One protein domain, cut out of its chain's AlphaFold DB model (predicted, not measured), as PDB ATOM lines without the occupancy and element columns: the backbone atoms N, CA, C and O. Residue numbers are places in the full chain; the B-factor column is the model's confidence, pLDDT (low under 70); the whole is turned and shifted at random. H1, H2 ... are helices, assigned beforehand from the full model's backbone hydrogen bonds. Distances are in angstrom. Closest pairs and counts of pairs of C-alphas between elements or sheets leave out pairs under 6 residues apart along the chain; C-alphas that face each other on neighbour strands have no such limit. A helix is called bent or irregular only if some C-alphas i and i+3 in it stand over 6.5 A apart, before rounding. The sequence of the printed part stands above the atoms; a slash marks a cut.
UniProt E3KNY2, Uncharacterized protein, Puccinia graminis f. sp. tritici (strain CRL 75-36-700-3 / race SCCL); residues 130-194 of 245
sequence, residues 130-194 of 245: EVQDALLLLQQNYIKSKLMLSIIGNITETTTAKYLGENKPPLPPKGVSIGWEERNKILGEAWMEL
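This is residues 130 to 194 of the 245 residues of an uncharacterized protein of Puccinia graminis f. sp. tritici (strain CRL 75-36-700-3 / race SCCL) (UniProt E3KNY2). This is an open, flat arrangement of three helices, with the long helix H1 on one side, the helix H3 on the other and the short helix H2 between them. H2 makes a corner with H1 near the end of H1, while a long stretch without a named element, residues 164 to 179, leads across to H3, which touches no helix. Residues 130 to 145 of H1 stick out as an arm, and so do the turn at residues 173 to 178 and residues 188 to 194, of which 188 to 193 belong to H3. The printed part has 65 residues with three named helices, in the order H1, H2, H3, and no named strand; its class is all helix. It is only just loose, close to extended, with a radius of gyration of the C-alphas of 15.9 A and spans of 40 by 33 by 17 A.

The longest helix, H1, holds residues 130 to 152 and measures 32.8 A from first to last C-alpha. It begins at C-alpha 130, (19.931, -35.637, 26.655), and ends at C-alpha 152, (6.304, -31.505, -2.838). H2 holds residues 157 to 163 and measures 9.9 A. H3 holds residues 180 to 193 and measures 19.7 A, ending at C-alpha 193, (-3.302, -7.774, 1.448). No helix is bent or irregular.

H1 touches H2 with residues 146 to 150 alone, with 4 pairs of C-alphas within 8 A. The closest C-alphas of the two are those of Ser 150 and Glu 157, 6.1 A apart. The lines of H1 and H2 are about perpendicular, at 83 degrees, and their centres are 15.8 A apart. H3 is apart from H2, and it is apart from H1 as well. In H1, H2 and H3 every pair of O of residue i and N of residue i+4 is within hydrogen-bond range.

The C-alphas farthest apart are those of Glu 130 and Met 192, at 46.0 A. Without the stretches that stand free, the body has 36 residues and spans 35 by 13 by 11 A. The link from H1 to H2 is tight, with 4 residues, and the link from H2 to H3 is long, with 16. The printed part runs from 130 to 194 and has no cut. The mean pLDDT of the printed part is 89.6, and residues 167 to 169 are under 70.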
ATOM      1  N   GLU A 130      20.785 -34.712  27.418       93.94
ATOM      2  CA  GLU A 130      19.931 -35.637  26.655       93.94
ATOM      3  C   GLU A 130      18.702 -34.926  26.062       93.94
ATOM      4  O   GLU A 130      18.298 -35.177  24.927       93.94
ATOM      5  N   VAL A 131      18.147 -33.962  26.805       94.31
ATOM      6  CA  VAL A 131      17.043 -33.116  26.334       94.31
ATOM      7  C   VAL A 131      17.527 -32.134  25.263       94.31
ATOM      8  O   VAL A 131      16.795 -31.871  24.314       94.31
ATOM      9  N   GLN A 132      18.750 -31.600  25.371       95.31
ATOM     10  CA  GLN A 132      19.325 -30.732  24.333       95.31
ATOM     11  C   GLN A 132      19.464 -31.475  23.001       95.31
ATOM     12  O   GLN A 132      19.053 -30.947  21.968       95.31
ATOM     13  N   ASP A 133      19.989 -32.700  23.033       95.88
ATOM     14  CA  ASP A 133      20.168 -33.525  21.837       95.88
ATOM     15  C   ASP A 133      18.818 -33.872  21.197       95.88
ATOM     16  O   ASP A 133      18.645 -33.726  19.982       95.88
ATOM     17  N   ALA A 134      17.827 -34.249  22.011       95.56
ATOM     18  CA  ALA A 134      16.469 -34.514  21.542       95.56
ATOM     19  C   ALA A 134      15.821 -33.272  20.902       95.56
ATOM     20  O   ALA A 134      15.234 -33.368  19.822       95.56
ATOM     21  N   LEU A 135      15.964 -32.093  21.523       95.75
ATOM     22  CA  LEU A 135      15.462 -30.826  20.980       95.75
ATOM     23  C   LEU A 135      16.127 -30.474  19.644       95.75
ATOM     24  O   LEU A 135      15.437 -30.085  18.699       95.75
ATOM     25  N   LEU A 136      17.448 -30.638  19.544       96.12
ATOM     26  CA  LEU A 136      18.193 -30.371  18.316       96.12
ATOM     27  C   LEU A 136      17.752 -31.309  17.186       96.12
ATOM     28  O   LEU A 136      17.556 -30.866  16.052       96.12
ATOM     29  N   LEU A 137      17.555 -32.593  17.491       95.81
ATOM     30  CA  LEU A 137      17.060 -33.567  16.523       95.81
ATOM     31  C   LEU A 137      15.646 -33.212  16.040       95.81
ATOM     32  O   LEU A 137      15.393 -33.228  14.833       95.81
ATOM     33  N   LEU A 138      14.742 -32.838  16.953       95.56
ATOM     34  CA  LEU A 138      13.394 -32.376  16.605       95.56
ATOM     35  C   LEU A 138      13.440 -31.144  15.695       95.56
ATOM     36  O   LEU A 138      12.754 -31.118  14.674       95.56
ATOM     37  N   GLN A 139      14.285 -30.161  16.012       95.69
ATOM     38  CA  GLN A 139      14.463 -28.965  15.190       95.69
ATOM     39  C   GLN A 139      14.953 -29.314  13.777       95.69
ATOM     40  O   GLN A 139      14.416 -28.810  12.790       95.69
ATOM     41  N   GLN A 140      15.946 -30.199  13.654       97.38
ATOM     42  CA  GLN A 140      16.444 -30.642  12.350       97.38
ATOM     43  C   GLN A 140      15.375 -31.379  11.544       97.38
ATOM     44  O   GLN A 140      15.244 -31.141  10.344       97.38
ATOM     45  N   ASN A 141      14.618 -32.272  12.181       97.00
ATOM     46  CA  ASN A 141      13.550 -33.017  11.521       97.00
ATOM     47  C   ASN A 141      12.437 -32.085  11.054       97.00
ATOM     48  O   ASN A 141      11.975 -32.212   9.926       97.00
ATOM     49  N   TYR A 142      12.075 -31.101  11.872       96.56
ATOM     50  CA  TYR A 142      11.133 -30.062  11.489       96.56
ATOM     51  C   TYR A 142      11.608 -29.284  10.249       96.56
ATOM     52  O   TYR A 142      10.871 -29.194   9.268       96.56
ATOM     53  N   ILE A 143      12.861 -28.806  10.236       96.44
ATOM     54  CA  ILE A 143      13.439 -28.097   9.079       96.44
ATOM     55  C   ILE A 143      13.419 -28.988   7.830       96.44
ATOM     56  O   ILE A 143      12.983 -28.552   6.765       96.44
ATOM     57  N   LYS A 144      13.848 -30.250   7.952       97.75
ATOM     58  CA  LYS A 144      13.843 -31.213   6.840       97.75
ATOM     59  C   LYS A 144      12.430 -31.428   6.297       97.75
ATOM     60  O   LYS A 144      12.229 -31.280   5.096       97.75
ATOM     61  N   SER A 145      11.455 -31.708   7.161       97.88
ATOM     62  CA  SER A 145      10.055 -31.913   6.771       97.88
ATOM     63  C   SER A 145       9.459 -30.676   6.103       97.88
ATOM     64  O   SER A 145       8.848 -30.790   5.044       97.88
ATOM     65  N   LYS A 146       9.694 -29.481   6.656       97.06
ATOM     66  CA  LYS A 146       9.260 -28.208   6.065       97.06
ATOM     67  C   LYS A 146       9.824 -28.018   4.649       97.06
ATOM     68  O   LYS A 146       9.082 -27.660   3.732       97.06
ATOM     69  N   LEU A 147      11.116 -28.283   4.439       97.81
ATOM     70  CA  LEU A 147      11.744 -28.186   3.115       97.81
ATOM     71  C   LEU A 147      11.214 -29.249   2.144       97.81
ATOM     72  O   LEU A 147      10.918 -28.930   0.995       97.81
ATOM     73  N   MET A 148      11.032 -30.489   2.598       98.38
ATOM     74  CA  MET A 148      10.452 -31.562   1.784       98.38
ATOM     75  C   MET A 148       9.029 -31.229   1.332       98.38
ATOM     76  O   MET A 148       8.712 -31.391   0.158       98.38
ATOM     77  N   LEU A 149       8.189 -30.707   2.229       98.25
ATOM     78  CA  LEU A 149       6.837 -30.255   1.891       98.25
ATOM     79  C   LEU A 149       6.852 -29.084   0.907       98.25
ATOM     80  O   LEU A 149       6.026 -29.041   0.001       98.25
ATOM     81  N   SER A 150       7.826 -28.179   1.031       98.12
ATOM     82  CA  SER A 150       8.011 -27.086   0.070       98.12
ATOM     83  C   SER A 150       8.314 -27.627  -1.335       98.12
ATOM     84  O   SER A 150       7.712 -27.183  -2.309       98.12
ATOM     85  N   ILE A 151       9.188 -28.638  -1.431       98.50
ATOM     86  CA  ILE A 151       9.506 -29.330  -2.690       98.50
ATOM     87  C   ILE A 151       8.267 -30.041  -3.249       98.50
ATOM     88  O   ILE A 151       7.966 -29.878  -4.427       98.50
ATOM     89  N   ILE A 152       7.529 -30.792  -2.423       98.38
ATOM     90  CA  ILE A 152       6.304 -31.505  -2.838       98.38
ATOM     91  C   ILE A 152       5.249 -30.525  -3.362       98.38
ATOM     92  O   ILE A 152       4.602 -30.791  -4.372       98.38
ATOM     93  N   GLY A 153       5.092 -29.382  -2.692       97.69
ATOM     94  CA  GLY A 153       4.165 -28.326  -3.087       97.69
ATOM     95  C   GLY A 153       4.651 -27.459  -4.250       97.69
ATOM     96  O   GLY A 153       3.912 -26.570  -4.663       97.69
ATOM     97  N   ASN A 154       5.864 -27.674  -4.775       97.69
ATOM     98  CA  ASN A 154       6.513 -26.796  -5.759       97.69
ATOM     99  C   ASN A 154       6.521 -25.311  -5.341       97.69
ATOM    100  O   ASN A 154       6.397 -24.416  -6.178       97.69
ATOM    101  N   ILE A 155       6.672 -25.045  -4.044       97.44
ATOM    102  CA  ILE A 155       6.735 -23.697  -3.475       97.44
ATOM    103  C   ILE A 155       8.138 -23.393  -2.951       97.44
ATOM    104  O   ILE A 155       8.915 -24.280  -2.596       97.44
ATOM    105  N   THR A 156       8.482 -22.108  -2.898       96.25
ATOM    106  CA  THR A 156       9.755 -21.664  -2.322       96.25
ATOM    107  C   THR A 156       9.733 -21.775  -0.797       96.25
ATOM    108  O   THR A 156       8.687 -21.616  -0.170       96.25
ATOM    109  N   GLU A 157      10.907 -21.930  -0.178       93.81
ATOM    110  CA  GLU A 157      11.042 -21.902   1.288       93.81
ATOM    111  C   GLU A 157      10.453 -20.621   1.901       93.81
ATOM    112  O   GLU A 157       9.817 -20.659   2.953       93.81
ATOM    113  N   THR A 158      10.601 -19.485   1.208       90.88
ATOM    114  CA  THR A 158      10.016 -18.205   1.620       90.88
ATOM    115  C   THR A 158       8.491 -18.247   1.662       90.88
ATOM    116  O   THR A 158       7.906 -17.689   2.586       90.88
ATOM    117  N   THR A 159       7.849 -18.927   0.711       93.69
ATOM    118  CA  THR A 159       6.388 -19.081   0.661       93.69
ATOM    119  C   THR A 159       5.905 -19.940   1.826       93.69
ATOM    120  O   THR A 159       5.004 -19.534   2.553       93.69
ATOM    121  N   THR A 160       6.571 -21.065   2.089       95.31
ATOM    122  CA  THR A 160       6.264 -21.936   3.236       95.31
ATOM    123  C   THR A 160       6.457 -21.217   4.572       95.31
ATOM    124  O   THR A 160       5.626 -21.322   5.469       95.31
ATOM    125  N   ALA A 161       7.536 -20.445   4.716       90.56
ATOM    126  CA  ALA A 161       7.803 -19.673   5.929       90.56
ATOM    127  C   ALA A 161       6.819 -18.501   6.119       90.56
ATOM    128  O   ALA A 161       6.488 -18.165   7.255       90.56
ATOM    129  N   LYS A 162       6.320 -17.893   5.029       88.06
ATOM    130  CA  LYS A 162       5.216 -16.918   5.086       88.06
ATOM    131  C   LYS A 162       3.927 -17.585   5.561       88.06
ATOM    132  O   LYS A 162       3.319 -17.078   6.496       88.06
ATOM    133  N   TYR A 163       3.575 -18.733   4.981       91.56
ATOM    134  CA  TYR A 163       2.392 -19.508   5.366       91.56
ATOM    135  C   TYR A 163       2.399 -19.875   6.854       91.56
ATOM    136  O   TYR A 163       1.385 -19.759   7.531       91.56
ATOM    137  N   LEU A 164       3.564 -20.245   7.392       91.75
ATOM    138  CA  LEU A 164       3.700 -20.590   8.805       91.75
ATOM    139  C   LEU A 164       3.918 -19.386   9.739       91.75
ATOM    140  O   LEU A 164       4.066 -19.551  10.947       91.75
ATOM    141  N   GLY A 165       3.977 -18.166   9.200       86.25
ATOM    142  CA  GLY A 165       4.185 -16.948   9.985       86.25
ATOM    143  C   GLY A 165       5.587 -16.793  10.590       86.25
ATOM    144  O   GLY A 165       5.774 -15.938  11.455       86.25
ATOM    145  N   GLU A 166       6.579 -17.565  10.138       84.56
ATOM    146  CA  GLU A 166       7.960 -17.521  10.648       84.56
ATOM    147  C   GLU A 166       8.743 -16.286  10.169       84.56
ATOM    148  O   GLU A 166       9.709 -15.877  10.806       84.56
ATOM    149  N   ASN A 167       8.319 -15.652   9.070       69.50
ATOM    150  CA  ASN A 167       8.990 -14.482   8.480       69.50
ATOM    151  C   ASN A 167       8.595 -13.133   9.116       69.50
ATOM    152  O   ASN A 167       8.802 -12.083   8.506       69.50
ATOM    153  N   LYS A 168       7.997 -13.119  10.314       69.69
ATOM    154  CA  LYS A 168       7.652 -11.859  10.990       69.69
ATOM    155  C   LYS A 168       8.930 -11.241  11.578       69.69
ATOM    156  O   LYS A 168       9.524 -11.841  12.475       69.69
ATOM    157  N   PRO A 169       9.370 -10.056  11.117       67.00
ATOM    158  CA  PRO A 169      10.591  -9.446  11.622       67.00
ATOM    159  C   PRO A 169      10.411  -9.108  13.110       67.00
ATOM    160  O   PRO A 169       9.367  -8.556  13.491       67.00
ATOM    161  N   PRO A 170      11.401  -9.418  13.968       71.62
ATOM    162  CA  PRO A 170      11.333  -9.079  15.381       71.62
ATOM    163  C   PRO A 170      11.179  -7.566  15.556       71.62
ATOM    164  O   PRO A 170      11.589  -6.774  14.704       71.62
ATOM    165  N   LEU A 171      10.560  -7.150  16.663       77.94
ATOM    166  CA  LEU A 171      10.483  -5.734  17.015       77.94
ATOM    167  C   LEU A 171      11.910  -5.176  17.141       77.94
ATOM    168  O   LEU A 171      12.689  -5.711  17.937       77.94
ATOM    169  N   PRO A 172      12.269  -4.123  16.386       80.31
ATOM    170  CA  PRO A 172      13.572  -3.503  16.538       80.31
ATOM    171  C   PRO A 172      13.735  -2.957  17.967       80.31
ATOM    172  O   PRO A 172      12.767  -2.449  18.546       80.31
ATOM    173  N   PRO A 173      14.941  -3.026  18.560       79.75
ATOM    174  CA  PRO A 173      15.196  -2.447  19.873       79.75
ATOM    175  C   PRO A 173      14.854  -0.952  19.922       79.75
ATOM    176  O   PRO A 173      15.104  -0.204  18.973       79.75
ATOM    177  N   LYS A 174      14.319  -0.498  21.061       78.50
ATOM    178  CA  LYS A 174      13.995   0.921  21.278       78.50
ATOM    179  C   LYS A 174      15.243   1.791  21.074       78.50
ATOM    180  O   LYS A 174      16.307   1.488  21.607       78.50
ATOM    181  N   GLY A 175      15.099   2.884  20.322       79.88
ATOM    182  CA  GLY A 175      16.178   3.848  20.063       79.88
ATOM    183  C   GLY A 175      17.129   3.483  18.917       79.88
ATOM    184  O   GLY A 175      18.066   4.238  18.663       79.88
ATOM    185  N   VAL A 176      16.898   2.373  18.208       79.69
ATOM    186  CA  VAL A 176      17.664   2.004  17.010       79.69
ATOM    187  C   VAL A 176      16.775   2.158  15.776       79.69
ATOM    188  O   VAL A 176      15.656   1.661  15.760       79.69
ATOM    189  N   SER A 177      17.261   2.854  14.743       77.31
ATOM    190  CA  SER A 177      16.528   3.067  13.482       77.31
ATOM    191  C   SER A 177      16.648   1.901  12.493       77.31
ATOM    192  O   SER A 177      15.842   1.787  11.574       77.31
ATOM    193  N   ILE A 178      17.637   1.020  12.674       80.25
ATOM    194  CA  ILE A 178      17.832  -0.159  11.822       80.25
ATOM    195  C   ILE A 178      16.684  -1.163  12.015       80.25
ATOM    196  O   ILE A 178      16.216  -1.370  13.132       80.25
ATOM    197  N   GLY A 179      16.225  -1.786  10.928       79.31
ATOM    198  CA  GLY A 179      15.177  -2.816  10.957       79.31
ATOM    199  C   GLY A 179      13.736  -2.291  10.993       79.31
ATOM    200  O   GLY A 179      12.821  -3.039  10.661       79.31
ATOM    201  N   TRP A 180      13.511  -1.011  11.312       84.56
ATOM    202  CA  TRP A 180      12.175  -0.404  11.210       84.56
ATOM    203  C   TRP A 180      11.690  -0.303   9.767       84.56
ATOM    204  O   TRP A 180      10.526  -0.567   9.511       84.56
ATOM    205  N   GLU A 181      12.570   0.032   8.820       85.25
ATOM    206  CA  GLU A 181      12.206   0.131   7.401       85.25
ATOM    207  C   GLU A 181      11.755  -1.222   6.834       85.25
ATOM    208  O   GLU A 181      10.693  -1.322   6.227       85.25
ATOM    209  N   GLU A 182      12.520  -2.284   7.099       84.19
ATOM    210  CA  GLU A 182      12.188  -3.646   6.673       84.19
ATOM    211  C   GLU A 182      10.887  -4.137   7.318       84.19
ATOM    212  O   GLU A 182      10.010  -4.665   6.632       84.19
ATOM    213  N   ARG A 183      10.711  -3.887   8.621       83.94
ATOM    214  CA  ARG A 183       9.465  -4.199   9.325       83.94
ATOM    215  C   ARG A 183       8.276  -3.428   8.766       83.94
ATOM    216  O   ARG A 183       7.241  -4.038   8.527       83.94
ATOM    217  N   ASN A 184       8.411  -2.124   8.552       88.19
ATOM    218  CA  ASN A 184       7.336  -1.290   8.020       88.19
ATOM    219  C   ASN A 184       6.970  -1.702   6.596       88.19
ATOM    220  O   ASN A 184       5.796  -1.678   6.253       88.19
ATOM    221  N   LYS A 185       7.943  -2.139   5.790       87.44
ATOM    222  CA  LYS A 185       7.674  -2.712   4.472       87.44
ATOM    223  C   LYS A 185       6.836  -3.987   4.577       87.44
ATOM    224  O   LYS A 185       5.823  -4.090   3.900       87.44
ATOM    225  N   ILE A 186       7.223  -4.923   5.445       84.88
ATOM    226  CA  ILE A 186       6.487  -6.182   5.647       84.88
ATOM    227  C   ILE A 186       5.080  -5.918   6.203       84.88
ATOM    228  O   ILE A 186       4.114  -6.508   5.729       84.88
ATOM    229  N   LEU A 187       4.948  -5.006   7.171       86.62
ATOM    230  CA  LEU A 187       3.648  -4.586   7.702       86.62
ATOM    231  C   LEU A 187       2.802  -3.876   6.645       86.62
ATOM    232  O   LEU A 187       1.598  -4.089   6.604       86.62
ATOM    233  N   GLY A 188       3.417  -3.071   5.780       89.12
ATOM    234  CA  GLY A 188       2.739  -2.415   4.669       89.12
ATOM    235  C   GLY A 188       2.226  -3.414   3.633       89.12
ATOM    236  O   GLY A 188       1.085  -3.300   3.207       89.12
ATOM    237  N   GLU A 189       3.026  -4.417   3.263       88.62
ATOM    238  CA  GLU A 189       2.590  -5.506   2.376       88.62
ATOM    239  C   GLU A 189       1.408  -6.277   2.988       88.62
ATOM    240  O   GLU A 189       0.395  -6.452   2.316       88.62
ATOM    241  N   ALA A 190       1.496  -6.645   4.272       87.44
ATOM    242  CA  ALA A 190       0.409  -7.313   4.986       87.44
ATOM    243  C   ALA A 190      -0.853  -6.441   5.080       87.44
ATOM    244  O   ALA A 190      -1.951  -6.921   4.825       87.44
ATOM    245  N   TRP A 191      -0.708  -5.147   5.383       91.12
ATOM    246  CA  TRP A 191      -1.824  -4.202   5.383       91.12
ATOM    247  C   TRP A 191      -2.483  -4.130   4.007       91.12
ATOM    248  O   TRP A 191      -3.699  -4.121   3.909       91.12
ATOM    249  N   MET A 192      -1.711  -4.108   2.919       91.56
ATOM    250  CA  MET A 192      -2.266  -4.050   1.565       91.56
ATOM    251  C   MET A 192      -3.032  -5.317   1.168       91.56
ATOM    252  O   MET A 192      -3.974  -5.201   0.387       91.56
ATOM    253  N   GLU A 193      -2.658  -6.478   1.707       91.94
ATOM    254  CA  GLU A 193      -3.302  -7.774   1.448       91.94
ATOM    255  C   GLU A 193      -4.678  -7.913   2.121       91.94
ATOM    256  O   GLU A 193      -5.534  -8.622   1.597       91.94
ATOM    257  N   LEU A 194      -4.926  -7.185   3.219       89.00
ATOM    258  CA  LEU A 194      -6.228  -7.167   3.894       89.00
ATOM    259  C   LEU A 194      -7.330  -6.549   3.018       89.00
ATOM    260  O   LEU A 194      -7.127  -5.542   2.319       89.00
TER     261      LEU A 194